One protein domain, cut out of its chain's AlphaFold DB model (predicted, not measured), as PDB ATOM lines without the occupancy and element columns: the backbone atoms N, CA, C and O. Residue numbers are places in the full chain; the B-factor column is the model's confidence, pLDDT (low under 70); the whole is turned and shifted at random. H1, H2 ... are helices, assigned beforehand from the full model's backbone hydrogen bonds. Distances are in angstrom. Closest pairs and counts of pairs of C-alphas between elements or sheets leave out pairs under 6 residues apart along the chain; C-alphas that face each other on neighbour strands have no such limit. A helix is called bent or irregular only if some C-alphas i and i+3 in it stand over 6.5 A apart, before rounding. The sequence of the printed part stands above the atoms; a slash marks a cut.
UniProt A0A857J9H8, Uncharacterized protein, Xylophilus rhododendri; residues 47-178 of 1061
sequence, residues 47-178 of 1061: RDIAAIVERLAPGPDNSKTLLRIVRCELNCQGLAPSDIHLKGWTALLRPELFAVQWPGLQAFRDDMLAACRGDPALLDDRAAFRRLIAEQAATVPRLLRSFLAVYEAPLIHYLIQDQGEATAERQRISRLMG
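Overview. This is residues 47 to 178 of the 1061 residues of an uncharacterized protein of Xylophilus rhododendri (UniProt A0A857J9H8). This is a compact cluster of crossed helices in two groups: H1, H2 and H3 at one end of the longest axis, and H5 to H9 at the other. The groups meet in the middle, where H3 packs on H8b, the second arm of the sharply bent helix H8; H5 and H9 also pack on H8b, while H7 lies farther out, with its first residues against H9. The printed part has 132 residues with nine named helices, H1 to H9 in order along the chain, and no named strand; the class is all helix. The radius of gyration of the C-alphas is 14.5 A, and the C-alphas span 38 by 30 by 23 A along their three main axes.

Along the chain. The longest helix, H8, runs from residue 142 to 162 and by its hydrogen bonds was assigned as one helix, but it is bent: C-alphas 150 and 153 are 8.1 A apart. Its arm H8a, residues 142 to 150, is 12.6 A long and begins at C-alpha 142, (29.753, -17.348, -39.886); its arm H8b, residues 153 to 162, is 14.4 A long. H7, residues 126 to 139, is 20.4 A long, and H5, residues 105 to 118, is 19.8 A. H6, residues 120 to 123, is 6.0 A, and H9, residues 170 to 177, is 10.5 A, ending at C-alpha 177, (15.871, -25.766, -51.722). H3, residues 83 to 93, is 15.5 A, and H4, residues 95 to 98, is 5.3 A. H2, residues 63 to 76, is 19.8 A, and H1, residues 47 to 55, is 12.2 A, beginning at C-alpha 47, (6.098, -31.447, -33.806).

Arrangement. H3 and H8, taken with both its arms, are the hub, touching 4 other helices each. H8a and H8b are about perpendicular, at 86 degrees. H3 touches H8b at a steep tilt of 42 degrees, the same way, the closest C-alphas being those of His 85 and Pro 154, 5.2 A apart. H5, with residues 112 to 116 alone, touches H8b at a steep tilt of 52 degrees; the C-alphas of Leu 113 and Leu 159 are closest, at 6.4 A. H9 touches H8b about perpendicular, at 76 degrees, with Ile 156 and Ile 173 closest, their C-alphas 6.9 A apart. H7 touches H9 with residues 126 to 130 alone, at a steep tilt of 52 degrees; the closest C-alphas, of Arg 126 and Leu 176, are 4.5 A apart. H7 and H8a form a helical hairpin at a shallow tilt of 26 degrees, opposite ways, but only just touch, with 3 pairs of C-alphas within 8 A; the closest are those of Ala 137 and Arg 145, 5.6 A apart. H7 and H8b are apart. H6 and H7 only just touch, with 3 such pairs, and only at the corner, with Leu 122 and Phe 129 closest, their C-alphas 5.2 A apart. H4 touches H5, whose residues 105 to 106 alone meet it; the closest C-alphas, of Pro 95 and Gln 106, are 5.2 A apart. H2 touches H3 at a steep tilt of 66 degrees, opposite ways, the C-alphas of Leu 67 and Lys 87 being closest at 6.7 A. H1 touches H2 at a steep tilt of 66 degrees, opposite ways, with the C-alphas of Ile 52 and Val 70 closest at 6.3 A. Every O i to N i+4 pair is within hydrogen-bond range in H1, H2, H3, H5, H7, H8a, H8b and H9; H4 and H6 are too short for such a pair.

Size, cuts and confidence. The two C-alphas farthest apart, those of Pro 58 and Ala 127, are 40.0 A from each other. The printed part has no cut, and none of its links is long. The mean pLDDT of the printed part is 89.6; residues 58 and 76 are under 70.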
ATOM      1  N   ARG A  47       7.165 -31.463 -34.821       90.56
ATOM      2  CA  ARG A  47       6.098 -31.447 -33.806       90.56
ATOM      3  C   ARG A  47       6.340 -32.472 -32.723       90.56
ATOM      4  O   ARG A  47       6.161 -32.155 -31.553       90.56
ATOM      5  N   ASP A  48       6.787 -33.655 -33.119       92.06
ATOM      6  CA  ASP A  48       7.103 -34.733 -32.187       92.06
ATOM      7  C   ASP A  48       8.222 -34.277 -31.242       92.06
ATOM      8  O   ASP A  48       8.130 -34.420 -30.024       92.06
ATOM      9  N   ILE A  49       9.233 -33.590 -31.788       92.81
ATOM     10  CA  ILE A  49      10.299 -32.978 -30.985       92.81
ATOM     11  C   ILE A  49       9.772 -31.849 -30.107       92.81
ATOM     12  O   ILE A  49      10.138 -31.796 -28.936       92.81
ATOM     13  N   ALA A  50       8.949 -30.945 -30.642       92.62
ATOM     14  CA  ALA A  50       8.381 -29.841 -29.870       92.62
ATOM     15  C   ALA A  50       7.590 -30.357 -28.661       92.62
ATOM     16  O   ALA A  50       7.856 -29.927 -27.543       92.62
ATOM     17  N   ALA A  51       6.726 -31.356 -28.862       92.81
ATOM     18  CA  ALA A  51       5.945 -31.981 -27.800       92.81
ATOM     19  C   ALA A  51       6.836 -32.615 -26.720       92.81
ATOM     20  O   ALA A  51       6.560 -32.504 -25.527       92.81
ATOM     21  N   ILE A  52       7.940 -33.258 -27.111       91.81
ATOM     22  CA  ILE A  52       8.906 -33.792 -26.146       91.81
ATOM     23  C   ILE A  52       9.601 -32.657 -25.387       91.81
ATOM     24  O   ILE A  52       9.661 -32.690 -24.162       91.81
ATOM     25  N   VAL A  53      10.107 -31.645 -26.090       91.19
ATOM     26  CA  VAL A  53      10.822 -30.509 -25.492       91.19
ATOM     27  C   VAL A  53       9.931 -29.727 -24.521       91.19
ATOM     28  O   VAL A  53      10.415 -29.328 -23.462       91.19
ATOM     29  N   GLU A  54       8.652 -29.532 -24.848       91.62
ATOM     30  CA  GLU A  54       7.661 -28.876 -23.988       91.62
ATOM     31  C   GLU A  54       7.407 -29.669 -22.702       91.62
ATOM     32  O   GLU A  54       7.436 -29.093 -21.616       91.62
ATOM     33  N   ARG A  55       7.246 -31.000 -22.798       88.50
ATOM     34  CA  ARG A  55       7.063 -31.877 -21.623       88.50
ATOM     35  C   ARG A  55       8.261 -31.871 -20.672       88.50
ATOM     36  O   ARG A  55       8.097 -32.171 -19.496       88.50
ATOM     37  N   LEU A  56       9.453 -31.540 -21.166       81.81
ATOM     38  CA  LEU A  56      10.674 -31.534 -20.366       81.81
ATOM     39  C   LEU A  56      10.868 -30.251 -19.542       81.81
ATOM     40  O   LEU A  56      11.823 -30.205 -18.782       81.81
ATOM     41  N   ALA A  57      10.041 -29.206 -19.669       72.62
ATOM     42  CA  ALA A  57      10.279 -27.918 -19.005       72.62
ATOM     43  C   ALA A  57      10.069 -27.944 -17.458       72.62
ATOM     44  O   ALA A  57       9.002 -28.368 -17.018       72.62
ATOM     45  N   PRO A  58      11.014 -27.424 -16.625       64.25
ATOM     46  CA  PRO A  58      12.313 -26.865 -17.003       64.25
ATOM     47  C   PRO A  58      13.294 -27.974 -17.410       64.25
ATOM     48  O   PRO A  58      13.640 -28.857 -16.628       64.25
ATOM     49  N   GLY A  59      13.705 -27.918 -18.678       71.06
ATOM     50  CA  GLY A  59      14.474 -28.978 -19.320       71.06
ATOM     51  C   GLY A  59      15.965 -28.906 -19.020       71.06
ATOM     52  O   GLY A  59      16.417 -27.970 -18.373       71.06
ATOM     53  N   PRO A  60      16.746 -29.868 -19.531       80.75
ATOM     54  CA  PRO A  60      18.190 -29.929 -19.322       80.75
ATOM     55  C   PRO A  60      18.923 -28.644 -19.735       80.75
ATOM     56  O   PRO A  60      18.626 -28.051 -20.775       80.75
ATOM     57  N   ASP A  61      19.955 -28.300 -18.963       85.75
ATOM     58  CA  ASP A  61      20.728 -27.054 -19.095       85.75
ATOM     59  C   ASP A  61      21.802 -27.103 -20.194       85.75
ATOM     60  O   ASP A  61      22.508 -26.126 -20.437       85.75
ATOM     61  N   ASN A  62      21.965 -28.245 -20.871       88.69
ATOM     62  CA  ASN A  62      22.923 -28.385 -21.963       88.69
ATOM     63  C   ASN A  62      22.326 -29.100 -23.182       88.69
ATOM     64  O   ASN A  62      21.521 -30.032 -23.080       88.69
ATOM     65  N   SER A  63      22.774 -28.677 -24.366       87.50
ATOM     66  CA  SER A  63      22.276 -29.172 -25.654       87.50
ATOM     67  C   SER A  63      22.521 -30.665 -25.882       87.50
ATOM     68  O   SER A  63      21.691 -31.317 -26.511       87.50
ATOM     69  N   LYS A  64      23.618 -31.245 -25.371       85.38
ATOM     70  CA  LYS A  64      23.911 -32.684 -25.535       85.38
ATOM     71  C   LYS A  64      22.879 -33.557 -24.817       85.38
ATOM     72  O   LYS A  64      22.393 -34.530 -25.389       85.38
ATOM     73  N   THR A  65      22.545 -33.194 -23.582       79.62
ATOM     74  CA  THR A  65      21.580 -33.917 -22.744       79.62
ATOM     75  C   THR A  65      20.188 -33.810 -23.342       79.62
ATOM     76  O   THR A  65      19.520 -34.830 -23.490       79.62
ATOM     77  N   LEU A  66      19.790 -32.612 -23.791       86.62
ATOM     78  CA  LEU A  66      18.511 -32.433 -24.478       86.62
ATOM     79  C   LEU A  66      18.404 -33.315 -25.725       86.62
ATOM     80  O   LEU A  66      17.430 -34.045 -25.870       86.62
ATOM     81  N   LEU A  67      19.413 -33.296 -26.603       88.56
ATOM     82  CA  LEU A  67      19.409 -34.102 -27.830       88.56
ATOM     83  C   LEU A  67      19.276 -35.598 -27.550       88.56
ATOM     84  O   LEU A  67      18.605 -36.299 -28.304       88.56
ATOM     85  N   ARG A  68      19.908 -36.087 -26.480       82.38
ATOM     86  CA  ARG A  68      19.800 -37.488 -26.082       82.38
ATOM     87  C   ARG A  68      18.409 -37.834 -25.570       82.38
ATOM     88  O   ARG A  68      17.863 -38.837 -26.010       82.38
ATOM     89  N   ILE A  69      17.848 -37.020 -24.676       80.50
ATOM     90  CA  ILE A  69      16.512 -37.270 -24.123       80.50
ATOM     91  C   ILE A  69      15.479 -37.249 -25.247       80.50
ATOM     92  O   ILE A  69      14.701 -38.183 -25.370       80.50
ATOM     93  N   VAL A  70      15.532 -36.245 -26.128       85.75
ATOM     94  CA  VAL A  70      14.632 -36.171 -27.286       85.75
ATOM     95  C   VAL A  70      14.795 -37.395 -28.193       85.75
ATOM     96  O   VAL A  70      13.800 -37.931 -28.661       85.75
ATOM     97  N   ARG A  71      16.027 -37.868 -28.434       89.88
ATOM     98  CA  ARG A  71      16.263 -39.095 -29.214       89.88
ATOM     99  C   ARG A  71      15.619 -40.321 -28.579       89.88
ATOM    100  O   ARG A  71      14.972 -41.066 -29.301       89.88
ATOM    101  N   CYS A  72      15.825 -40.509 -27.279       76.88
ATOM    102  CA  CYS A  72      15.245 -41.611 -26.516       76.88
ATOM    103  C   CYS A  72      13.714 -41.553 -26.624       76.88
ATOM    104  O   CYS A  72      13.086 -42.428 -27.188       76.88
ATOM    105  N   GLU A  73      13.109 -40.422 -26.267       79.88
ATOM    106  CA  GLU A  73      11.654 -40.239 -26.325       79.88
ATOM    107  C   GLU A  73      11.048 -40.479 -27.717       79.88
ATOM    108  O   GLU A  73       9.976 -41.070 -27.827       79.88
ATOM    109  N   LEU A  74      11.726 -40.052 -28.787       82.12
ATOM    110  CA  LEU A  74      11.295 -40.338 -30.156       82.12
ATOM    111  C   LEU A  74      11.389 -41.830 -30.488       82.12
ATOM    112  O   LEU A  74      10.438 -42.399 -31.019       82.12
ATOM    113  N   ASN A  75      12.502 -42.474 -30.150       78.88
ATOM    114  CA  ASN A  75      12.696 -43.908 -30.358       78.88
ATOM    115  C   ASN A  75      11.670 -44.736 -29.555       78.88
ATOM    116  O   ASN A  75      11.126 -45.702 -30.087       78.88
ATOM    117  N   CYS A  76      11.342 -44.317 -28.327       69.88
ATOM    118  CA  CYS A  76      10.264 -44.853 -27.486       69.88
ATOM    119  C   CYS A  76       8.896 -44.800 -28.187       69.88
ATOM    120  O   CYS A  76       8.058 -45.677 -28.003       69.88
ATOM    121  N   GLN A  77       8.677 -43.777 -29.017       78.38
ATOM    122  CA  GLN A  77       7.469 -43.588 -29.828       78.38
ATOM    123  C   GLN A  77       7.548 -44.291 -31.199       78.38
ATOM    124  O   GLN A  77       6.680 -44.085 -32.045       78.38
ATOM    125  N   GLY A  78       8.590 -45.091 -31.460       75.44
ATOM    126  CA  GLY A  78       8.817 -45.744 -32.755       75.44
ATOM    127  C   GLY A  78       9.277 -44.790 -33.868       75.44
ATOM    128  O   GLY A  78       9.269 -45.155 -35.045       75.44
ATOM    129  N   LEU A  79       9.684 -43.566 -33.520       82.44
ATOM    130  CA  LEU A  79      10.131 -42.530 -34.446       82.44
ATOM    131  C   LEU A  79      11.664 -42.503 -34.507       82.44
ATOM    132  O   LEU A  79      12.332 -42.242 -33.512       82.44
ATOM    133  N   ALA A  80      12.236 -42.707 -35.696       80.31
ATOM    134  CA  ALA A  80      13.687 -42.699 -35.903       80.31
ATOM    135  C   ALA A  80      14.143 -41.444 -36.678       80.31
ATOM    136  O   ALA A  80      14.212 -41.468 -37.916       80.31
ATOM    137  N   PRO A  81      14.485 -40.328 -36.002       79.69
ATOM    138  CA  PRO A  81      14.947 -39.128 -36.688       79.69
ATOM    139  C   PRO A  81      16.366 -39.321 -37.234       79.69
ATOM    140  O   PRO A  81      17.247 -39.874 -36.578       79.69
ATOM    141  N   SER A  82      16.659 -38.753 -38.406       85.00
ATOM    142  CA  SER A  82      18.064 -38.602 -38.814       85.00
ATOM    143  C   SER A  82      18.795 -37.641 -37.862       85.00
ATOM    144  O   SER A  82      18.224 -36.613 -37.487       85.00
ATOM    145  N   ASP A  83      20.075 -37.895 -37.573       84.38
ATOM    146  CA  ASP A  83      20.914 -37.036 -36.714       84.38
ATOM    147  C   ASP A  83      20.879 -35.550 -37.110       84.38
ATOM    148  O   ASP A  83      20.901 -34.666 -36.251       84.38
ATOM    149  N   ILE A  84      20.802 -35.273 -38.418       85.56
ATOM    150  CA  ILE A  84      20.739 -33.912 -38.959       85.56
ATOM    151  C   ILE A  84      19.428 -33.227 -38.548       85.56
ATOM    152  O   ILE A  84      19.458 -32.102 -38.055       85.56
ATOM    153  N   HIS A  85      18.291 -33.903 -38.720       90.44
ATOM    154  CA  HIS A  85      16.976 -33.355 -38.371       90.44
ATOM    155  C   HIS A  85      16.792 -33.201 -36.866       90.44
ATOM    156  O   HIS A  85      16.397 -32.124 -36.431       90.44
ATOM    157  N   LEU A  86      17.182 -34.207 -36.077       93.62
ATOM    158  CA  LEU A  86      17.127 -34.125 -34.619       93.62
ATOM    159  C   LEU A  86      17.885 -32.892 -34.110       93.62
ATOM    160  O   LEU A  86      17.311 -32.053 -33.422       93.62
ATOM    161  N   LYS A  87      19.164 -32.742 -34.492       94.44
ATOM    162  CA  LYS A  87      19.974 -31.617 -34.008       94.44
ATOM    163  C   LYS A  87      19.443 -30.267 -34.484       94.44
ATOM    164  O   LYS A  87      19.400 -29.333 -33.689       94.44
ATOM    165  N   GLY A  88      19.037 -30.168 -35.751       94.75
ATOM    166  CA  GLY A  88      18.499 -28.933 -36.322       94.75
ATOM    167  C   GLY A  88      17.218 -28.471 -35.627       94.75
ATOM    168  O   GLY A  88      17.135 -27.328 -35.192       94.75
ATOM    169  N   TRP A  89      16.243 -29.365 -35.466       96.50
ATOM    170  CA  TRP A  89      14.951 -29.048 -34.854       96.50
ATOM    171  C   TRP A  89      15.056 -28.744 -33.364       96.50
ATOM    172  O   TRP A  89      14.518 -27.736 -32.914       96.50
ATOM    173  N   THR A  90      15.809 -29.539 -32.598       95.75
ATOM    174  CA  THR A  90      16.035 -29.255 -31.173       95.75
ATOM    175  C   THR A  90      16.721 -27.902 -30.972       95.75
ATOM    176  O   THR A  90      16.374 -27.177 -30.043       95.75
ATOM    177  N   ALA A  91      17.653 -27.526 -31.853       96.00
ATOM    178  CA  ALA A  91      18.313 -26.226 -31.784       96.00
ATOM    179  C   ALA A  91      17.384 -25.055 -32.120       96.00
ATOM    180  O   ALA A  91      17.487 -24.007 -31.493       96.00
ATOM    181  N   LEU A  92      16.456 -25.227 -33.065       96.56
ATOM    182  CA  LEU A  92      15.429 -24.221 -33.353       96.56
ATOM    183  C   LEU A  92      14.421 -24.096 -32.198       96.56
ATOM    184  O   LEU A  92      13.968 -22.999 -31.895       96.56
ATOM    185  N   LEU A  93      14.100 -25.187 -31.502       95.25
ATOM    186  CA  LEU A  93      13.170 -25.163 -30.367       95.25
ATOM    187  C   LEU A  93      13.786 -24.577 -29.087       95.25
ATOM    188  O   LEU A  93      13.104 -23.852 -28.367       95.25
ATOM    189  N   ARG A  94      15.068 -24.854 -28.811       94.50
ATOM    190  CA  ARG A  94      15.802 -24.395 -27.611       94.50
ATOM    191  C   ARG A  94      17.103 -23.668 -27.989       94.50
ATOM    192  O   ARG A  94      18.192 -24.163 -27.677       94.50
ATOM    193  N   PRO A  95      17.033 -22.532 -28.707       95.69
ATOM    194  CA  PRO A  95      18.209 -21.868 -29.271       95.69
ATOM    195  C   PRO A  95      19.219 -21.407 -28.216       95.69
ATOM    196  O   PRO A  95      20.420 -21.367 -28.489       95.69
ATOM    197  N   GLU A  96      18.771 -21.123 -26.997       94.56
ATOM    198  CA  GLU A  96      19.613 -20.710 -25.881       94.56
ATOM    199  C   GLU A  96      20.637 -21.787 -25.478       94.56
ATOM    200  O   GLU A  96      21.782 -21.460 -25.176       94.56
ATOM    201  N   LEU A  97      20.293 -23.078 -25.593       93.31
ATOM    202  CA  LEU A  97      21.207 -24.192 -25.287       93.31
ATOM    203  C   LEU A  97      22.299 -24.393 -26.350       93.31
ATOM    204  O   LEU A  97      23.264 -25.141 -26.146       93.31
ATOM    205  N   PHE A  98      22.132 -23.751 -27.506       94.00
ATOM    206  CA  PHE A  98      23.054 -23.803 -28.634       94.00
ATOM    207  C   PHE A  98      23.741 -22.460 -28.889       94.00
ATOM    208  O   PHE A  98      24.534 -22.373 -29.824       94.00
ATOM    209  N   ALA A  99      23.521 -21.443 -28.049       90.50
ATOM    210  CA  ALA A  99      24.048 -20.094 -28.247       90.50
ATOM    211  C   ALA A  99      25.582 -20.045 -28.371       90.50
ATOM    212  O   ALA A  99      26.110 -19.237 -29.129       90.50
ATOM    213  N   VAL A 100      26.303 -20.947 -27.692       85.62
ATOM    214  CA  VAL A 100      27.768 -21.075 -27.815       85.62
ATOM    215  C   VAL A 100      28.179 -21.626 -29.187       85.62
ATOM    216  O   VAL A 100      29.145 -21.154 -29.780       85.62
ATOM    217  N   GLN A 101      27.452 -22.620 -29.710       87.12
ATOM    218  CA  GLN A 101      27.750 -23.235 -31.013       87.12
ATOM    219  C   GLN A 101      27.319 -22.325 -32.170       87.12
ATOM    220  O   GLN A 101      28.039 -22.194 -33.162       87.12
ATOM    221  N   TRP A 102      26.154 -21.688 -32.032       92.19
ATOM    222  CA  TRP A 102      25.514 -20.858 -33.048       92.19
ATOM    223  C   TRP A 102      25.005 -19.543 -32.441       92.19
ATOM    224  O   TRP A 102      23.806 -19.386 -32.195       92.19
ATOM    225  N   PRO A 103      25.910 -18.574 -32.209       91.44
ATOM    226  CA  PRO A 103      25.529 -17.266 -31.689       91.44
ATOM    227  C   PRO A 103      24.506 -16.578 -32.599       91.44
ATOM    228  O   PRO A 103      24.702 -16.512 -33.814       91.44
ATOM    229  N   GLY A 104      23.424 -16.063 -32.006       94.25
ATOM    230  CA  GLY A 104      22.341 -15.381 -32.727       94.25
ATOM    231  C   GLY A 104      21.253 -16.296 -33.304       94.25
ATOM    232  O   GLY A 104      20.361 -15.795 -33.982       94.25
ATOM    233  N   LEU A 105      21.288 -17.610 -33.034       96.06
ATOM    234  CA  LEU A 105      20.306 -18.567 -33.563       96.06
ATOM    235  C   LEU A 105      18.852 -18.198 -33.226       96.06
ATOM    236  O   LEU A 105      17.981 -18.368 -34.072       96.06
ATOM    237  N   GLN A 106      18.599 -17.685 -32.019       96.31
ATOM    238  CA  GLN A 106      17.257 -17.278 -31.596       96.31
ATOM    239  C   GLN A 106      16.704 -16.143 -32.463       96.31
ATOM    240  O   GLN A 106      15.645 -16.307 -33.057       96.31
ATOM    241  N   ALA A 107      17.446 -15.038 -32.586       96.25
ATOM    242  CA  ALA A 107      17.033 -13.892 -33.397       96.25
ATOM    243  C   ALA A 107      16.795 -14.302 -34.857       96.25
ATOM    244  O   ALA A 107      15.742 -14.025 -35.414       96.25
ATOM    245  N   PHE A 108      17.719 -15.077 -35.435       96.50
ATOM    246  CA  PHE A 108      17.566 -15.611 -36.789       96.50
ATOM    247  C   PHE A 108      16.300 -16.467 -36.959       96.50
ATOM    248  O   PHE A 108      15.584 -16.329 -37.949       96.50
ATOM    249  N   ARG A 109      16.019 -17.372 -36.014       96.50
ATOM    250  CA  ARG A 109      14.802 -18.193 -36.040       96.50
ATOM    251  C   ARG A 109      13.561 -17.305 -36.013       96.50
ATOM    252  O   ARG A 109      12.653 -17.524 -36.809       96.50
ATOM    253  N   ASP A 110      13.529 -16.342 -35.102       96.19
ATOM    254  CA  ASP A 110      12.382 -15.459 -34.902       96.19
ATOM    255  C   ASP A 110      12.142 -14.583 -36.147       96.19
ATOM    256  O   ASP A 110      10.999 -14.464 -36.589       96.19
ATOM    257  N   ASP A 111      13.205 -14.090 -36.791       96.31
ATOM    258  CA  ASP A 111      13.141 -13.346 -38.056       96.31
ATOM    259  C   ASP A 111      12.609 -14.208 -39.214       96.31
ATOM    260  O   ASP A 111      11.752 -13.768 -39.983       96.31
ATOM    261  N   MET A 112      13.069 -15.461 -39.332       96.94
ATOM    262  CA  MET A 112      12.575 -16.400 -40.351       96.94
ATOM    263  C   MET A 112      11.092 -16.736 -40.152       96.94
ATOM    264  O   MET A 112      10.338 -16.780 -41.128       96.94
ATOM    265  N   LEU A 113      10.668 -16.963 -38.903       96.50
ATOM    266  CA  LEU A 113       9.266 -17.199 -38.554       96.50
ATOM    267  C   LEU A 113       8.411 -15.967 -38.864       96.50
ATOM    268  O   LEU A 113       7.367 -16.092 -39.499       96.50
ATOM    269  N   ALA A 114       8.862 -14.775 -38.468       96.81
ATOM    270  CA  ALA A 114       8.161 -13.521 -38.732       96.81
ATOM    271  C   ALA A 114       7.990 -13.268 -40.238       96.81
ATOM    272  O   ALA A 114       6.888 -12.930 -40.671       96.81
ATOM    273  N   ALA A 115       9.035 -13.497 -41.040       96.50
ATOM    274  CA  ALA A 115       8.969 -13.364 -42.493       96.50
ATOM    275  C   ALA A 115       7.940 -14.325 -43.114       96.50
ATOM    276  O   ALA A 115       7.081 -13.890 -43.874       96.50
ATOM    277  N   CYS A 116       7.973 -15.612 -42.745       95.69
ATOM    278  CA  CYS A 116       7.054 -16.612 -43.305       95.69
ATOM    279  C   CYS A 116       5.603 -16.425 -42.831       95.69
ATOM    280  O   CYS A 116       4.676 -16.725 -43.574       95.69
ATOM    281  N   ARG A 117       5.377 -15.918 -41.611       95.12
ATOM    282  CA  ARG A 117       4.034 -15.548 -41.127       95.12
ATOM    283  C   ARG A 117       3.497 -14.291 -41.810       95.12
ATOM    284  O   ARG A 117       2.295 -14.199 -42.035       95.12
ATOM    285  N   GLY A 118       4.369 -13.327 -42.115       94.88
ATOM    286  CA  GLY A 118       4.007 -12.102 -42.830       94.88
ATOM    287  C   GLY A 118       3.672 -12.337 -44.304       94.88
ATOM    288  O   GLY A 118       2.796 -11.662 -44.839       94.88
ATOM    289  N   ASP A 119       4.334 -13.306 -44.942       95.56
ATOM    290  CA  ASP A 119       4.069 -13.728 -46.320       95.56
ATOM    291  C   ASP A 119       4.173 -15.264 -46.464       95.56
ATOM    292  O   ASP A 119       5.246 -15.798 -46.769       95.56
ATOM    293  N   PRO A 120       3.062 -16.004 -46.271       91.12
ATOM    294  CA  PRO A 120       3.052 -17.462 -46.399       91.12
ATOM    295  C   PRO A 120       3.444 -17.974 -47.793       91.12
ATOM    296  O   PRO A 120       3.946 -19.094 -47.911       91.12
ATOM    297  N   ALA A 121       3.283 -17.160 -48.849       92.19
ATOM    298  CA  ALA A 121       3.635 -17.548 -50.218       92.19
ATOM    299  C   ALA A 121       5.146 -17.779 -50.395       92.19
ATOM    300  O   ALA A 121       5.562 -18.487 -51.318       92.19
ATOM    301  N   LEU A 122       5.974 -17.268 -49.474       94.44
ATOM    302  CA  LEU A 122       7.406 -17.562 -49.416       94.44
ATOM    303  C   LEU A 122       7.694 -19.065 -49.330       94.44
ATOM    304  O   LEU A 122       8.710 -19.505 -49.855       94.44
ATOM    305  N   LEU A 123       6.827 -19.874 -48.711       94.12
ATOM    306  CA  LEU A 123       7.026 -21.326 -48.598       94.12
ATOM    307  C   LEU A 123       6.557 -22.118 -49.833       94.12
ATOM    308  O   LEU A 123       6.745 -23.334 -49.898       94.12
ATOM    309  N   ASP A 124       6.022 -21.436 -50.846       91.38
ATOM    310  CA  ASP A 124       5.613 -22.032 -52.121       91.38
ATOM    311  C   ASP A 124       6.408 -21.489 -53.319       91.38
ATOM    312  O   ASP A 124       6.557 -22.183 -54.334       91.38
ATOM    313  N   ASP A 125       6.998 -20.299 -53.186       93.88
ATOM    314  CA  ASP A 125       7.882 -19.695 -54.178       93.88
ATOM    315  C   ASP A 125       9.364 -19.952 -53.860       93.88
ATOM    316  O   ASP A 125       9.992 -19.311 -53.013       93.88
ATOM    317  N   ARG A 126       9.973 -20.853 -54.641       94.06
ATOM    318  CA  ARG A 126      11.416 -21.129 -54.599       94.06
ATOM    319  C   ARG A 126      12.257 -19.854 -54.691       94.06
ATOM    320  O   ARG A 126      13.226 -19.725 -53.948       94.06
ATOM    321  N   ALA A 127      11.982 -18.967 -55.646       94.50
ATOM    322  CA  ALA A 127      12.837 -17.813 -55.912       94.50
ATOM    323  C   ALA A 127      12.798 -16.824 -54.743       94.50
ATOM    324  O   ALA A 127      13.851 -16.348 -54.309       94.50
ATOM    325  N   ALA A 128      11.608 -16.574 -54.198       95.88
ATOM    326  CA  ALA A 128      11.436 -15.726 -53.026       95.88
ATOM    327  C   ALA A 128      12.095 -16.343 -51.777       95.88
ATOM    328  O   ALA A 128      12.882 -15.674 -51.107       95.88
ATOM    329  N   PHE A 129      11.897 -17.643 -51.525       96.38
ATOM    330  CA  PHE A 129      12.508 -18.327 -50.381       96.38
ATOM    331  C   PHE A 129      14.041 -18.354 -50.440       96.38
ATOM    332  O   PHE A 129      14.723 -18.129 -49.440       96.38
ATOM    333  N   ARG A 130      14.619 -18.618 -51.622       95.06
ATOM    334  CA  ARG A 130      16.080 -18.584 -51.815       95.06
ATOM    335  C   ARG A 130      16.651 -17.190 -51.568       95.06
ATOM    336  O   ARG A 130      17.738 -17.088 -51.001       95.06
ATOM    337  N   ARG A 131      15.934 -16.136 -51.978       96.12
ATOM    338  CA  ARG A 131      16.319 -14.748 -51.708       96.12
ATOM    339  C   ARG A 131      16.325 -14.461 -50.207       96.12
ATOM    340  O   ARG A 131      17.346 -13.990 -49.717       96.12
ATOM    341  N   LEU A 132      15.269 -14.849 -49.487       96.19
ATOM    342  CA  LEU A 132      15.190 -14.712 -48.029       96.19
ATOM    343  C   LEU A 132      16.368 -15.405 -47.322       96.19
ATOM    344  O   LEU A 132      17.043 -14.792 -46.500       96.19
ATOM    345  N   ILE A 133      16.662 -16.664 -47.667       95.94
ATOM    346  CA  ILE A 133      17.794 -17.400 -47.077       95.94
ATOM    347  C   ILE A 133      19.126 -16.690 -47.352       95.94
ATOM    348  O   ILE A 133      19.968 -16.615 -46.460       95.94
ATOM    349  N   ALA A 134      19.332 -16.164 -48.562       94.31
ATOM    350  CA  ALA A 134      20.555 -15.444 -48.908       94.31
ATOM    351  C   ALA A 134      20.695 -14.119 -48.137       94.31
ATOM    352  O   ALA A 134      21.782 -13.821 -47.643       94.31
ATOM    353  N   GLU A 135      19.608 -13.356 -47.998       93.81
ATOM    354  CA  GLU A 135      19.558 -12.111 -47.220       93.81
ATOM    355  C   GLU A 135      19.858 -12.367 -45.739       93.81
ATOM    356  O   GLU A 135      20.696 -11.688 -45.151       93.81
ATOM    357  N   GLN A 136      19.269 -13.410 -45.156       94.12
ATOM    358  CA  GLN A 136      19.524 -13.783 -43.764       94.12
ATOM    359  C   GLN A 136      20.935 -14.344 -43.560       94.12
ATOM    360  O   GLN A 136      21.634 -14.000 -42.610       94.12
ATOM    361  N   ALA A 137      21.426 -15.168 -44.486       91.62
ATOM    362  CA  ALA A 137      22.801 -15.651 -44.437       91.62
ATOM    363  C   ALA A 137      23.826 -14.503 -44.512       91.62
ATOM    364  O   ALA A 137      24.921 -14.629 -43.958       91.62
ATOM    365  N   ALA A 138      23.496 -13.397 -45.185       89.94
ATOM    366  CA  ALA A 138      24.364 -12.231 -45.307       89.94
ATOM    367  C   ALA A 138      24.530 -11.454 -43.990       89.94
ATOM    368  O   ALA A 138      25.600 -10.890 -43.755       89.94
ATOM    369  N   THR A 139      23.509 -11.445 -43.129       89.12
ATOM    370  CA  THR A 139      23.486 -10.663 -41.881       89.12
ATOM    371  C   THR A 139      23.985 -11.448 -40.667       89.12
ATOM    372  O   THR A 139      24.446 -10.847 -39.697       89.12
ATOM    373  N   VAL A 140      23.954 -12.785 -40.710       90.06
ATOM    374  CA  VAL A 140      24.301 -13.626 -39.553       90.06
ATOM    375  C   VAL A 140      25.799 -13.976 -39.434       90.06
ATOM    376  O   VAL A 140      26.537 -14.058 -40.435       90.06
ATOM    377  N   PRO A 141      26.285 -14.266 -38.204       87.62
ATOM    378  CA  PRO A 141      27.647 -14.739 -37.977       87.62
ATOM    379  C   PRO A 141      27.983 -16.002 -38.778       87.62
ATOM    380  O   PRO A 141      27.128 -16.840 -39.067       87.62
ATOM    381  N   ARG A 142      29.270 -16.200 -39.090       82.69
ATOM    382  CA  ARG A 142      29.753 -17.348 -39.886       82.69
ATOM    383  C   ARG A 142      29.322 -18.705 -39.316       82.69
ATOM    384  O   ARG A 142      28.949 -19.590 -40.081       82.69
ATOM    385  N   LEU A 143      29.372 -18.875 -37.992       84.19
ATOM    386  CA  LEU A 143      28.943 -20.118 -37.343       84.19
ATOM    387  C   LEU A 143      27.455 -20.398 -37.607       84.19
ATOM    388  O   LEU A 143      27.099 -21.529 -37.925       84.19
ATOM    389  N   LEU A 144      26.602 -19.375 -37.591       89.94
ATOM    390  CA  LEU A 144      25.181 -19.521 -37.906       89.94
ATOM    391  C   LEU A 144      24.933 -19.744 -39.412       89.94
ATOM    392  O   LEU A 144      24.077 -20.539 -39.789       89.94
ATOM    393  N   ARG A 145      25.762 -19.183 -40.302       89.56
ATOM    394  CA  ARG A 145      25.752 -19.575 -41.729       89.56
ATOM    395  C   ARG A 145      26.096 -21.050 -41.937       89.56
ATOM    396  O   ARG A 145      25.538 -21.684 -42.827       89.56
ATOM    397  N   SER A 146      27.002 -21.605 -41.130       87.75
ATOM    398  CA  SER A 146      27.312 -23.040 -41.188       87.75
ATOM    399  C   SER A 146      26.128 -23.898 -40.746       87.75
ATOM    400  O   SER A 146      25.889 -24.948 -41.340       87.75
ATOM    401  N   PHE A 147      25.352 -23.421 -39.764       92.06
ATOM    402  CA  PHE A 147      24.091 -24.050 -39.397       92.06
ATOM    403  C   PHE A 147      23.151 -24.082 -40.602       92.06
ATOM    404  O   PHE A 147      22.688 -25.158 -40.957       92.06
ATOM    405  N   LEU A 148      22.954 -22.963 -41.307       92.00
ATOM    406  CA  LEU A 148      22.107 -22.937 -42.505       92.00
ATOM    407  C   LEU A 148      22.592 -23.905 -43.587       92.00
ATOM    408  O   LEU A 148      21.820 -24.719 -44.083       92.00
ATOM    409  N   ALA A 149      23.889 -23.903 -43.896       89.69
ATOM    410  CA  ALA A 149      24.440 -24.785 -44.919       89.69
ATOM    411  C   ALA A 149      24.249 -26.285 -44.612       89.69
ATOM    412  O   ALA A 149      24.226 -27.091 -45.544       89.69
ATOM    413  N   VAL A 150      24.100 -26.677 -43.344       90.12
ATOM    414  CA  VAL A 150      23.918 -28.080 -42.930       90.12
ATOM    415  C   VAL A 150      22.451 -28.418 -42.631       90.12
ATOM    416  O   VAL A 150      21.985 -29.493 -43.006       90.12
ATOM    417  N   TYR A 151      21.720 -27.506 -41.990       93.12
ATOM    418  CA  TYR A 151      20.400 -27.719 -41.385       93.12
ATOM    419  C   TYR A 151      19.268 -26.949 -42.080       93.12
ATOM    420  O   TYR A 151      18.186 -26.794 -41.520       93.12
ATOM    421  N   GLU A 152      19.473 -26.521 -43.324       93.94
ATOM    422  CA  GLU A 152      18.436 -25.869 -44.126       93.94
ATOM    423  C   GLU A 152      17.154 -26.706 -44.287       93.94
ATOM    424  O   GLU A 152      16.057 -26.178 -44.132       93.94
ATOM    425  N   ALA A 153      17.262 -28.009 -44.565       93.50
ATOM    426  CA  ALA A 153      16.079 -28.871 -44.664       93.50
ATOM    427  C   ALA A 153      15.301 -28.960 -43.329       93.50
ATOM    428  O   ALA A 153      14.086 -28.759 -43.342       93.50
ATOM    429  N   PRO A 154      15.960 -29.184 -42.172       94.31
ATOM    430  CA  PRO A 154      15.323 -29.041 -40.864       94.31
ATOM    431  C   PRO A 154      14.629 -27.687 -40.647       94.31
ATOM    432  O   PRO A 154      13.496 -27.669 -40.173       94.31
ATOM    433  N   LEU A 155      15.261 -26.573 -41.031       95.75
ATOM    434  CA  LEU A 155      14.657 -25.242 -40.938       95.75
ATOM    435  C   LEU A 155      13.375 -25.134 -41.772       95.75
ATOM    436  O   LEU A 155      12.362 -24.679 -41.258       95.75
ATOM    437  N   ILE A 156      13.385 -25.591 -43.027       95.44
ATOM    438  CA  ILE A 156      12.196 -25.565 -43.898       95.44
ATOM    439  C   ILE A 156      11.046 -26.363 -43.281       95.44
ATOM    440  O   ILE A 156       9.922 -25.872 -43.228       95.44
ATOM    441  N   HIS A 157      11.323 -27.571 -42.783       93.38
ATOM    442  CA  HIS A 157      10.313 -28.378 -42.097       93.38
ATOM    443  C   HIS A 157       9.715 -27.650 -40.890       93.38
ATOM    444  O   HIS A 157       8.502 -27.674 -40.702       93.38
ATOM    445  N   TYR A 158      10.565 -27.003 -40.093       94.69
ATOM    446  CA  TYR A 158      10.146 -26.245 -38.919       94.69
ATOM    447  C   TYR A 158       9.250 -25.054 -39.300       94.69
ATOM    448  O   TYR A 158       8.201 -24.867 -38.696       94.69
ATOM    449  N   LEU A 159       9.609 -24.306 -40.350       95.50
ATOM    450  CA  LEU A 159       8.820 -23.168 -40.843       95.50
ATOM    451  C   LEU A 159       7.465 -23.589 -41.429       95.50
ATOM    452  O   LEU A 159       6.470 -22.918 -41.188       95.50
ATOM    453  N   ILE A 160       7.409 -24.700 -42.173       93.31
ATOM    454  CA  ILE A 160       6.147 -25.223 -42.728       93.31
ATOM    455  C   ILE A 160       5.215 -25.689 -41.608       93.31
ATOM    456  O   ILE A 160       4.019 -25.409 -41.636       93.31
ATOM    457  N   GLN A 161       5.757 -26.356 -40.591       90.75
ATOM    458  CA  GLN A 161       4.956 -26.783 -39.452       90.75
ATOM    459  C   GLN A 161       4.416 -25.597 -38.641       90.75
ATOM    460  O   GLN A 161       3.290 -25.655 -38.150       90.75
ATOM    461  N   ASP A 162       5.187 -24.517 -38.509       90.81
ATOM    462  CA  ASP A 162       4.735 -23.299 -37.830       90.81
ATOM    463  C   ASP A 162       3.503 -22.660 -38.502       90.81
ATOM    464  O   ASP A 162       2.688 -22.039 -37.825       90.81
ATOM    465  N   GLN A 163       3.301 -22.889 -39.805       88.62
ATOM    466  CA  GLN A 163       2.086 -22.493 -40.536       88.62
ATOM    467  C   GLN A 163       0.885 -23.433 -40.305       88.62
ATOM    468  O   GLN A 163      -0.169 -23.259 -40.913       88.62
ATOM    469  N   GLY A 164       1.015 -24.442 -39.436       83.75
ATOM    470  CA  GLY A 164      -0.048 -25.395 -39.107       83.75
ATOM    471  C   GLY A 164      -0.150 -26.599 -40.049       83.75
ATOM    472  O   GLY A 164      -1.073 -27.404 -39.911       83.75
ATOM    473  N   GLU A 165       0.784 -26.762 -40.987       83.00
ATOM    474  CA  GLU A 165       0.820 -27.923 -41.876       83.00
ATOM    475  C   GLU A 165       1.426 -29.159 -41.183       83.00
ATOM    476  O   GLU A 165       2.393 -29.065 -40.427       83.00
ATOM    477  N   ALA A 166       0.870 -30.347 -41.452       70.38
ATOM    478  CA  ALA A 166       1.254 -31.576 -40.751       70.38
ATOM    479  C   ALA A 166       2.657 -32.086 -41.131       70.38
ATOM    480  O   ALA A 166       3.436 -32.443 -40.252       70.38
ATOM    481  N   THR A 167       2.990 -32.130 -42.426       74.12
ATOM    482  CA  THR A 167       4.324 -32.497 -42.934       74.12
ATOM    483  C   THR A 167       4.552 -31.935 -44.332       74.12
ATOM    484  O   THR A 167       3.673 -31.979 -45.189       74.12
ATOM    485  N   ALA A 168       5.762 -31.438 -44.589       76.69
ATOM    486  CA  ALA A 168       6.145 -30.994 -45.922       76.69
ATOM    487  C   ALA A 168       6.511 -32.191 -46.807       76.69
ATOM    488  O   ALA A 168       7.386 -32.991 -46.465       76.69
ATOM    489  N   GLU A 169       5.903 -32.293 -47.987       84.06
ATOM    490  CA  GLU A 169       6.303 -33.299 -48.964       84.06
ATOM    491  C   GLU A 169       7.765 -33.104 -49.393       84.06
ATOM    492  O   GLU A 169       8.226 -31.989 -49.664       84.06
ATOM    493  N   ARG A 170       8.492 -34.214 -49.570       85.25
ATOM    494  CA  ARG A 170       9.892 -34.203 -50.026       85.25
ATOM    495  C   ARG A 170      10.100 -33.381 -51.300       85.25
ATOM    496  O   ARG A 170      11.146 -32.746 -51.455       85.25
ATOM    497  N   GLN A 171       9.132 -33.400 -52.217       87.44
ATOM    498  CA  GLN A 171       9.188 -32.626 -53.456       87.44
ATOM    499  C   GLN A 171       9.115 -31.118 -53.195       87.44
ATOM    500  O   GLN A 171       9.902 -30.378 -53.781       87.44
ATOM    501  N   ARG A 172       8.248 -30.664 -52.280       90.81
ATOM    502  CA  ARG A 172       8.131 -29.248 -51.897       90.81
ATOM    503  C   ARG A 172       9.418 -28.739 -51.257       90.81
ATOM    504  O   ARG A 172       9.935 -27.712 -51.681       90.81
ATOM    505  N   ILE A 173      10.008 -29.501 -50.337       91.62
ATOM    506  CA  ILE A 173      11.301 -29.143 -49.724       91.62
ATOM    507  C   ILE A 173      12.397 -29.085 -50.786       91.62
ATOM    508  O   ILE A 173      13.173 -28.135 -50.834       91.62
ATOM    509  N   SER A 174      12.444 -30.082 -51.677       90.38
ATOM    510  CA  SER A 174      13.433 -30.114 -52.760       90.38
ATOM    511  C   SER A 174      13.278 -28.913 -53.697       90.38
ATOM    512  O   SER A 174      14.296 -28.358 -54.107       90.38
ATOM    513  N   ARG A 175      12.036 -28.486 -53.975       92.56
ATOM    514  CA  ARG A 175      11.697 -27.286 -54.753       92.56
ATOM    515  C   ARG A 175      12.120 -26.007 -54.045       92.56
ATOM    516  O   ARG A 175      12.804 -25.197 -54.663       92.56
ATOM    517  N   LEU A 176      11.787 -25.844 -52.765       93.69
ATOM    518  CA  LEU A 176      12.196 -24.689 -51.963       93.69
ATOM    519  C   LEU A 176      13.714 -24.574 -51.877       93.69
ATOM    520  O   LEU A 176      14.253 -23.488 -52.064       93.69
ATOM    521  N   MET A 177      14.410 -25.697 -51.673       92.75
ATOM    522  CA  MET A 177      15.871 -25.766 -51.722       92.75
ATOM    523  C   MET A 177      16.423 -25.579 -53.141       92.75
ATOM    524  O   MET A 177      17.598 -25.287 -53.300       92.75
ATOM    525  N   GLY A 178      15.617 -25.750 -54.191       89.44
ATOM    526  CA  GLY A 178      16.044 -25.664 -55.588       89.44
ATOM    527  C   GLY A 178      16.885 -26.843 -56.083       89.44
ATOM    528  O   GLY A 178      17.630 -26.704 -57.054       89.44
TER     529      GLY A 178